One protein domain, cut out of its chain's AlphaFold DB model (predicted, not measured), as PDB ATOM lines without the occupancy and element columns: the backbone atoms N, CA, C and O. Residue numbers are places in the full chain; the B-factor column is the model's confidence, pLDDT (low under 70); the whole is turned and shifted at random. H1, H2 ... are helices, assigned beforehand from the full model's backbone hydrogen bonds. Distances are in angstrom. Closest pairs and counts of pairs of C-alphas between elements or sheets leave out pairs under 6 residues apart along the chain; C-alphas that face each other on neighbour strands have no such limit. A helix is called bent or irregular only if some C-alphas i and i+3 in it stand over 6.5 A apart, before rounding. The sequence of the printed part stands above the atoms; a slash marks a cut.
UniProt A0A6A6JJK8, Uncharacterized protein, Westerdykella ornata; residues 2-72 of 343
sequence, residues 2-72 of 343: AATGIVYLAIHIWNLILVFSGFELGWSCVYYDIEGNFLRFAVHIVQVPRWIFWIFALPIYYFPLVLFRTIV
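AT A GLANCE: This is residues 2 to 72 of the 343 residues of an uncharacterized protein of Westerdykella ornata (UniProt A0A6A6JJK8). Two long helices run out and back as a slender, open pair: H1 goes one way, a short link turns the chain at one end, and the bent helix H2 returns at a slant to H1 without touching it. Residues 2 to 14, which belong to H1, stand free, and so do residues 30 to 36 and residues 59 to 72, of which 59 to 70 belong to H2. The printed part has 71 residues with two named helices, H1 then H2, and no named strand; its class is all helix. It is only just loose, close to extended, with a radius of gyration of the C-alphas of 16.7 A and spans of 54 by 21 by 15 A.

IN THESE COORDINATES: Find C-alpha 2 at (91.058, 137.321, 129.789); from there H1, residues 2 to 31, runs 42.4 A to C-alpha 31 at (85.497, 104.657, 103.368). Go on to Phe 38, where H2, residues 38 to 70, begins. By its hydrogen bonds H2 was assigned as one helix, but it is bent: C-alphas 46 and 49 are 6.6 A apart. Its arm H2a, residues 38 to 46, is 12.5 A long, and its arm H2b, residues 49 to 70, runs 31.1 A to C-alpha 70 at (100.727, 123.334, 137.221). H2b is irregular, with C-alphas 61 and 64 6.54 A apart, and has a kink of 30 degrees near residue 64.

HOW THE PARTS SIT: H1 and H2a are near each other, with closest C-alphas 8.5 A apart. H1 and H2b are near each other too, with 7 pairs of C-alphas within 10 A. H2a and H2b stand at a shallow tilt of 31 degrees. Each O i to N i+4 pair is within hydrogen-bond range in H1 and H2a; in H2b 15 of 18 are.

THE WHOLE: The outline is a rod, and the C-alphas of Glu 35 and Val 72, the two farthest apart, are 55.1 A apart. The printed part has no cut, and the link from H1 to H2, six residues, is short. Mean pLDDT of the printed part is 70.8; look for low confidence, under 70, at residues 2 to 10, 15, 22 and 24 to 40.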
ATOM      1  N   ALA A   2      92.161 137.985 130.501       36.62
ATOM      2  CA  ALA A   2      91.058 137.321 129.789       36.62
ATOM      3  C   ALA A   2      91.247 137.267 128.254       36.62
ATOM      4  O   ALA A   2      90.930 136.254 127.645       36.62
ATOM      5  N   ALA A   3      91.864 138.282 127.628       36.34
ATOM      6  CA  ALA A   3      92.165 138.268 126.188       36.34
ATOM      7  C   ALA A   3      93.144 137.149 125.795       36.34
ATOM      8  O   ALA A   3      92.948 136.473 124.794       36.34
ATOM      9  N   THR A   4      94.146 136.870 126.636       42.84
ATOM     10  CA  THR A   4      95.007 135.694 126.455       42.84
ATOM     11  C   THR A   4      94.238 134.393 126.642       42.84
ATOM     12  O   THR A   4      94.582 133.427 125.982       42.84
ATOM     13  N   GLY A   5      93.200 134.369 127.486       48.47
ATOM     14  CA  GLY A   5      92.324 133.213 127.687       48.47
ATOM     15  C   GLY A   5      91.393 132.950 126.502       48.47
ATOM     16  O   GLY A   5      91.281 131.810 126.085       48.47
ATOM     17  N   ILE A   6      90.796 133.990 125.908       47.97
ATOM     18  CA  ILE A   6      89.934 133.875 124.719       47.97
ATOM     19  C   ILE A   6      90.762 133.580 123.471       47.97
ATOM     20  O   ILE A   6      90.355 132.755 122.670       47.97
ATOM     21  N   VAL A   7      91.946 134.183 123.320       57.34
ATOM     22  CA  VAL A   7      92.876 133.819 122.240       57.34
ATOM     23  C   VAL A   7      93.374 132.388 122.435       57.34
ATOM     24  O   VAL A   7      93.412 131.642 121.468       57.34
ATOM     25  N   TYR A   8      93.659 131.952 123.669       57.81
ATOM     26  CA  TYR A   8      93.957 130.542 123.943       57.81
ATOM     27  C   TYR A   8      92.782 129.631 123.607       57.81
ATOM     28  O   TYR A   8      92.980 128.611 122.964       57.81
ATOM     29  N   LEU A   9      91.566 129.991 124.017       63.62
ATOM     30  CA  LEU A   9      90.365 129.210 123.753       63.62
ATOM     31  C   LEU A   9      90.080 129.155 122.250       63.62
ATOM     32  O   LEU A   9      89.793 128.088 121.737       63.62
ATOM     33  N   ALA A  10      90.238 130.264 121.529       65.69
ATOM     34  CA  ALA A  10      90.081 130.337 120.083       65.69
ATOM     35  C   ALA A  10      91.169 129.540 119.357       65.69
ATOM     36  O   ALA A  10      90.856 128.832 118.412       65.69
ATOM     37  N   ILE A  11      92.421 129.579 119.823       70.88
ATOM     38  CA  ILE A  11      93.506 128.740 119.298       70.88
ATOM     39  C   ILE A  11      93.235 127.261 119.601       70.88
ATOM     40  O   ILE A  11      93.463 126.418 118.742       70.88
ATOM     41  N   HIS A  12      92.715 126.924 120.782       70.12
ATOM     42  CA  HIS A  12      92.351 125.552 121.134       70.12
ATOM     43  C   HIS A  12      91.158 125.049 120.326       70.12
ATOM     44  O   HIS A  12      91.226 123.936 119.823       70.12
ATOM     45  N   ILE A  13      90.117 125.865 120.147       72.06
ATOM     46  CA  ILE A  13      88.962 125.564 119.296       72.06
ATOM     47  C   ILE A  13      89.412 125.434 117.840       72.06
ATOM     48  O   ILE A  13      89.044 124.470 117.185       72.06
ATOM     49  N   TRP A  14      90.266 126.331 117.342       74.56
ATOM     50  CA  TRP A  14      90.811 126.267 115.985       74.56
ATOM     51  C   TRP A  14      91.681 125.026 115.772       74.56
ATOM     52  O   TRP A  14      91.533 124.339 114.768       74.56
ATOM     53  N   ASN A  15      92.533 124.675 116.738       68.75
ATOM     54  CA  ASN A  15      93.319 123.442 116.698       68.75
ATOM     55  C   ASN A  15      92.431 122.195 116.792       68.75
ATOM     56  O   ASN A  15      92.701 121.221 116.101       68.75
ATOM     57  N   LEU A  16      91.355 122.223 117.585       74.56
ATOM     58  CA  LEU A  16      90.356 121.153 117.628       74.56
ATOM     59  C   LEU A  16      89.641 121.013 116.285       74.56
ATOM     60  O   LEU A  16      89.527 119.901 115.790       74.56
ATOM     61  N   ILE A  17      89.231 122.121 115.663       74.88
ATOM     62  CA  ILE A  17      88.619 122.133 114.328       74.88
ATOM     63  C   ILE A  17      89.605 121.604 113.284       74.88
ATOM     64  O   ILE A  17      89.204 120.823 112.426       74.88
ATOM     65  N   LEU A  18      90.890 121.964 113.354       74.06
ATOM     66  CA  LEU A  18      91.919 121.425 112.461       74.06
ATOM     67  C   LEU A  18      92.108 119.920 112.673       74.06
ATOM     68  O   LEU A  18      92.115 119.172 111.705       74.06
ATOM     69  N   VAL A  19      92.187 119.450 113.917       75.25
ATOM     70  CA  VAL A  19      92.304 118.014 114.215       75.25
ATOM     71  C   VAL A  19      91.064 117.252 113.741       75.25
ATOM     72  O   VAL A  19      91.211 116.231 113.078       75.25
ATOM     73  N   PHE A  20      89.857 117.764 113.997       71.88
ATOM     74  CA  PHE A  20      88.607 117.146 113.543       71.88
ATOM     75  C   PHE A  20      88.463 117.167 112.018       71.88
ATOM     76  O   PHE A  20      88.082 116.158 111.439       71.88
ATOM     77  N   SER A  21      88.817 118.265 111.347       71.12
ATOM     78  CA  SER A  21      88.785 118.331 109.877       71.12
ATOM     79  C   SER A  21      89.847 117.438 109.230       71.12
ATOM     80  O   SER A  21      89.579 116.829 108.197       71.12
ATOM     81  N   GLY A  22      91.015 117.275 109.859       66.88
ATOM     82  CA  GLY A  22      92.001 116.265 109.476       66.88
ATOM     83  C   GLY A  22      91.490 114.834 109.670       66.88
ATOM     84  O   GLY A  22      91.755 113.973 108.830       66.88
ATOM     85  N   PHE A  23      90.718 114.590 110.733       71.38
ATOM     86  CA  PHE A  23      90.121 113.286 111.025       71.38
ATOM     87  C   PHE A  23      88.991 112.938 110.049       71.38
ATOM     88  O   PHE A  23      88.988 111.837 109.518       71.38
ATOM     89  N   GLU A  24      88.097 113.878 109.732       63.59
ATOM     90  CA  GLU A  24      87.039 113.738 108.713       63.59
ATOM     91  C   GLU A  24      87.619 113.470 107.313       63.59
ATOM     92  O   GLU A  24      87.132 112.605 106.580       63.59
ATOM     93  N   LEU A  25      88.714 114.154 106.953       61.28
ATOM     94  CA  LEU A  25      89.426 113.925 105.691       61.28
ATOM     95  C   LEU A  25      90.114 112.553 105.659       61.28
ATOM     96  O   LEU A  25      90.063 111.882 104.633       61.28
ATOM     97  N   GLY A  26      90.715 112.112 106.768       62.91
ATOM     98  CA  GLY A  26      91.306 110.775 106.884       62.91
ATOM     99  C   GLY A  26      90.263 109.651 106.918       62.91
ATOM    100  O   GLY A  26      90.457 108.610 106.294       62.91
ATOM    101  N   TRP A  27      89.130 109.874 107.583       63.06
ATOM    102  CA  TRP A  27      88.009 108.935 107.666       63.06
ATOM    103  C   TRP A  27      87.330 108.753 106.306       63.06
ATOM    104  O   TRP A  27      87.070 107.627 105.880       63.06
ATOM    105  N   SER A  28      87.166 109.849 105.561       60.19
ATOM    106  CA  SER A  28      86.692 109.822 104.173       60.19
ATOM    107  C   SER A  28      87.617 109.021 103.241       60.19
ATOM    108  O   SER A  28      87.146 108.476 102.247       60.19
ATOM    109  N   CYS A  29      88.915 108.892 103.557       55.34
ATOM    110  CA  CYS A  29      89.864 108.067 102.795       55.34
ATOM    111  C   CYS A  29      89.768 106.565 103.088       55.34
ATOM    112  O   CYS A  29      90.137 105.771 102.228       55.34
ATOM    113  N   VAL A  30      89.308 106.167 104.277       60.91
ATOM    114  CA  VAL A  30      89.129 104.747 104.627       60.91
ATOM    115  C   VAL A  30      87.831 104.197 104.028       60.91
ATOM    116  O   VAL A  30      87.743 103.006 103.751       60.91
ATOM    117  N   TYR A  31      86.837 105.063 103.800       59.41
ATOM    118  CA  TYR A  31      85.497 104.657 103.368       59.41
ATOM    119  C   TYR A  31      85.231 104.788 101.854       59.41
ATOM    120  O   TYR A  31      84.255 104.221 101.370       59.41
ATOM    121  N   TYR A  32      86.064 105.510 101.091       56.19
ATOM    122  CA  TYR A  32      85.894 105.634  99.636       56.19
ATOM    123  C   TYR A  32      86.767 104.647  98.850       56.19
ATOM    124  O   TYR A  32      87.994 104.678  98.913       56.19
ATOM    125  N   ASP A  33      86.064 103.805  98.097       51.91
ATOM    126  CA  ASP A  33      86.504 102.630  97.346       51.91
ATOM    127  C   ASP A  33      87.629 102.878  96.310       51.91
ATOM    128  O   ASP A  33      87.862 103.993  95.832       51.91
ATOM    129  N   ILE A  34      88.333 101.795  95.977       57.41
ATOM    130  CA  ILE A  34      89.725 101.721  95.488       57.41
ATOM    131  C   ILE A  34      89.934 102.131  94.011       57.41
ATOM    132  O   ILE A  34      91.071 102.251  93.549       57.41
ATOM    133  N   GLU A  35      88.893 102.451  93.251       55.12
ATOM    134  CA  GLU A  35      89.027 102.651  91.802       55.12
ATOM    135  C   GLU A  35      89.055 104.140  91.406       55.12
ATOM    136  O   GLU A  35      88.037 104.758  91.112       55.12
ATOM    137  N   GLY A  36      90.262 104.734  91.389       60.47
ATOM    138  CA  GLY A  36      90.520 106.012  90.691       60.47
ATOM    139  C   GLY A  36      91.295 107.108  91.440       60.47
ATOM    140  O   GLY A  36      91.334 108.243  90.972       60.47
ATOM    141  N   ASN A  37      91.933 106.817  92.582       61.16
ATOM    142  CA  ASN A  37      92.402 107.853  93.522       61.16
ATOM    143  C   ASN A  37      93.927 107.932  93.770       61.16
ATOM    144  O   ASN A  37      94.348 108.421  94.819       61.16
ATOM    145  N   PHE A  38      94.785 107.539  92.821       69.81
ATOM    146  CA  PHE A  38      96.249 107.608  93.018       69.81
ATOM    147  C   PHE A  38      96.757 109.037  93.310       69.81
ATOM    148  O   PHE A  38      97.574 109.247  94.204       69.81
ATOM    149  N   LEU A  39      96.216 110.045  92.616       69.94
ATOM    150  CA  LEU A  39      96.552 111.456  92.848       69.94
ATOM    151  C   LEU A  39      96.118 111.946  94.236       69.94
ATOM    152  O   LEU A  39      96.855 112.695  94.874       69.94
ATOM    153  N   ARG A  40      94.960 111.497  94.741       69.06
ATOM    154  CA  ARG A  40      94.513 111.839  96.100       69.06
ATOM    155  C   ARG A  40      95.405 111.173  97.141       69.06
ATOM    156  O   ARG A  40      95.875 111.848  98.050       69.06
ATOM    157  N   PHE A  41      95.729 109.895  96.954       73.44
ATOM    158  CA  PHE A  41      96.661 109.169  97.817       73.44
ATOM    159  C   PHE A  41      98.037 109.853  97.892       73.44
ATOM    160  O   PHE A  41      98.560 110.069  98.985       73.44
ATOM    161  N   ALA A  42      98.581 110.299  96.754       77.31
ATOM    162  CA  ALA A  42      99.836 111.047  96.709       77.31
ATOM    163  C   ALA A  42      99.759 112.388  97.467       77.31
ATOM    164  O   ALA A  42     100.663 112.710  98.238       77.31
ATOM    165  N   VAL A  43      98.664 113.149  97.320       78.50
ATOM    166  CA  VAL A  43      98.444 114.392  98.086       78.50
ATOM    167  C   VAL A  43      98.384 114.112  99.592       78.50
ATOM    168  O   VAL A  43      98.960 114.870 100.374       78.50
ATOM    169  N   HIS A  44      97.758 113.013 100.015       70.31
ATOM    170  CA  HIS A  44      97.684 112.640 101.428       70.31
ATOM    171  C   HIS A  44      99.037 112.211 101.997       70.31
ATOM    172  O   HIS A  44      99.398 112.680 103.075       70.31
ATOM    173  N   ILE A  45      99.833 111.423 101.264       81.12
ATOM    174  CA  ILE A  45     101.204 111.075 101.677       81.12
ATOM    175  C   ILE A  45     102.041 112.337 101.909       81.12
ATOM    176  O   ILE A  45     102.777 112.414 102.890       81.12
ATOM    177  N   VAL A  46     101.892 113.359 101.061       84.38
ATOM    178  CA  VAL A  46     102.598 114.640 101.224       84.38
ATOM    179  C   VAL A  46     102.100 115.427 102.448       84.38
ATOM    180  O   VAL A  46     102.858 116.196 103.041       84.38
ATOM    181  N   GLN A  47     100.850 115.231 102.879       79.12
ATOM    182  CA  GLN A  47     100.289 115.896 104.060       79.12
ATOM    183  C   GLN A  47     100.568 115.170 105.384       79.12
ATOM    184  O   GLN A  47     100.614 115.832 106.421       79.12
ATOM    185  N   VAL A  48     100.800 113.853 105.384       81.25
ATOM    186  CA  VAL A  48     101.096 113.071 106.601       81.25
ATOM    187  C   VAL A  48     102.259 113.665 107.425       81.25
ATOM    188  O   VAL A  48     102.075 113.861 108.629       81.25
ATOM    189  N   PRO A  49     103.405 114.070 106.838       85.38
ATOM    190  CA  PRO A  49     104.485 114.718 107.584       85.38
ATOM    191  C   PRO A  49     104.068 116.016 108.285       85.38
ATOM    192  O   PRO A  49     104.573 116.315 109.366       85.38
ATOM    193  N   ARG A  50     103.125 116.781 107.714       80.38
ATOM    194  CA  ARG A  50     102.603 118.004 108.346       80.38
ATOM    195  C   ARG A  50     101.782 117.677 109.588       80.38
ATOM    196  O   ARG A  50     101.937 118.351 110.600       80.38
ATOM    197  N   TRP A  51     100.950 116.640 109.534       81.00
ATOM    198  CA  TRP A  51     100.177 116.185 110.693       81.00
ATOM    199  C   TRP A  51     101.071 115.638 111.795       81.00
ATOM    200  O   TRP A  51     100.917 116.033 112.946       81.00
ATOM    201  N   ILE A  52     102.048 114.803 111.432       83.06
ATOM    202  CA  ILE A  52     103.067 114.308 112.361       83.06
ATOM    203  C   ILE A  52     103.769 115.497 113.026       83.06
ATOM    204  O   ILE A  52     103.835 115.559 114.251       83.06
ATOM    205  N   PHE A  53     104.203 116.492 112.246       88.75
ATOM    206  CA  PHE A  53     104.811 117.701 112.795       88.75
ATOM    207  C   PHE A  53     103.895 118.404 113.804       88.75
ATOM    208  O   PHE A  53     104.350 118.684 114.903       88.75
ATOM    209  N   TRP A  54     102.615 118.643 113.503       85.56
ATOM    210  CA  TRP A  54     101.707 119.321 114.442       85.56
ATOM    211  C   TRP A  54     101.391 118.497 115.696       85.56
ATOM    212  O   TRP A  54     101.380 119.055 116.793       85.56
ATOM    213  N   ILE A  55     101.192 117.182 115.556       82.94
ATOM    214  CA  ILE A  55     100.912 116.269 116.674       82.94
ATOM    215  C   ILE A  55     102.075 116.234 117.663       82.94
ATOM    216  O   ILE A  55     101.830 116.149 118.860       82.94
ATOM    217  N   PHE A  56     103.323 116.330 117.199       87.19
ATOM    218  CA  PHE A  56     104.485 116.355 118.089       87.19
ATOM    219  C   PHE A  56     104.877 117.779 118.512       87.19
ATOM    220  O   PHE A  56     105.173 118.012 119.684       87.19
ATOM    221  N   ALA A  57     104.831 118.759 117.609       85.94
ATOM    222  CA  ALA A  57     105.238 120.133 117.895       85.94
ATOM    223  C   ALA A  57     104.285 120.844 118.865       85.94
ATOM    224  O   ALA A  57     104.762 121.580 119.727       85.94
ATOM    225  N   LEU A  58     102.963 120.624 118.778       83.75
ATOM    226  CA  LEU A  58     102.009 121.281 119.683       83.75
ATOM    227  C   LEU A  58     102.210 120.832 121.140       83.75
ATOM    228  O   LEU A  58     102.405 121.709 121.980       83.75
ATOM    229  N   PRO A  59     102.243 119.530 121.490       84.69
ATOM    230  CA  PRO A  59     102.561 119.107 122.848       84.69
ATOM    231  C   PRO A  59     103.945 119.562 123.287       84.69
ATOM    232  O   PRO A  59     104.056 120.067 124.391       84.69
ATOM    233  N   ILE A  60     104.982 119.480 122.446       87.75
ATOM    234  CA  ILE A  60     106.325 119.963 122.820       87.75
ATOM    235  C   ILE A  60     106.309 121.468 123.135       87.75
ATOM    236  O   ILE A  60     106.996 121.911 124.053       87.75
ATOM    237  N   TYR A  61     105.495 122.251 122.428       86.81
ATOM    238  CA  TYR A  61     105.328 123.680 122.678       86.81
ATOM    239  C   TYR A  61     104.487 123.979 123.934       86.81
ATOM    240  O   TYR A  61     104.851 124.838 124.738       86.81
ATOM    241  N   TYR A  62     103.371 123.270 124.137       82.00
ATOM    242  CA  TYR A  62     102.438 123.518 125.245       82.00
ATOM    243  C   TYR A  62     102.817 122.824 126.552       82.00
ATOM    244  O   TYR A  62     102.476 123.319 127.623       82.00
ATOM    245  N   PHE A  63     103.528 121.702 126.500       84.19
ATOM    246  CA  PHE A  63     103.917 120.924 127.671       84.19
ATOM    247  C   PHE A  63     104.763 121.742 128.656       84.19
ATOM    248  O   PHE A  63     104.393 121.775 129.830       84.19
ATOM    249  N   PRO A  64     105.786 122.516 128.230       82.75
ATOM    250  CA  PRO A  64     106.479 123.446 129.113       82.75
ATOM    251  C   PRO A  64     105.535 124.472 129.741       82.75
ATOM    252  O   PRO A  64     105.678 124.774 130.916       82.75
ATOM    253  N   LEU A  65     104.542 124.981 129.006       78.25
ATOM    254  CA  LEU A  65     103.594 125.985 129.508       78.25
ATOM    255  C   LEU A  65     102.619 125.406 130.542       78.25
ATOM    256  O   LEU A  65     102.305 126.071 131.531       78.25
ATOM    257  N   VAL A  66     102.150 124.173 130.335       77.69
ATOM    258  CA  VAL A  66     101.275 123.462 131.277       77.69
ATOM    259  C   VAL A  66     102.059 123.048 132.515       77.69
ATOM    260  O   VAL A  66     101.608 123.331 133.624       77.69
ATOM    261  N   LEU A  67     103.253 122.468 132.352       80.44
ATOM    262  CA  LEU A  67     104.164 122.168 133.460       80.44
ATOM    263  C   LEU A  67     104.496 123.429 134.260       80.44
ATOM    264  O   LEU A  67     104.456 123.419 135.489       80.44
ATOM    265  N   PHE A  68     104.760 124.534 133.566       76.31
ATOM    266  CA  PHE A  68     105.046 125.816 134.189       76.31
ATOM    267  C   PHE A  68     103.861 126.369 134.980       76.31
ATOM    268  O   PHE A  68     104.049 127.016 136.004       76.31
ATOM    269  N   ARG A  69     102.630 126.121 134.530       73.69
ATOM    270  CA  ARG A  69     101.428 126.551 135.253       73.69
ATOM    271  C   ARG A  69     101.072 125.650 136.430       73.69
ATOM    272  O   ARG A  69     100.601 126.171 137.437       73.69
ATOM    273  N   THR A  70     101.256 124.340 136.286       77.19
ATOM    274  CA  THR A  70     100.727 123.334 137.221       77.19
ATOM    275  C   THR A  70     101.754 122.852 138.240       77.19
ATOM    276  O   THR A  70     101.406 122.697 139.405       77.19
ATOM    277  N   ILE A  71     103.006 122.634 137.827       78.50
ATOM    278  CA  ILE A  71     104.033 121.987 138.661       78.50
ATOM    279  C   ILE A  71     104.987 123.005 139.277       78.50
ATOM    280  O   ILE A  71     105.422 122.844 140.416       78.50
ATOM    281  N   VAL A  72     105.334 124.061 138.539       78.06
ATOM    282  CA  VAL A  72     106.291 125.050 139.039       78.06
ATOM    283  C   VAL A  72     105.692 125.771 140.241       78.06
ATOM    284  O   VAL A  72     104.645 126.416 140.132       78.06
TER     285      VAL A  72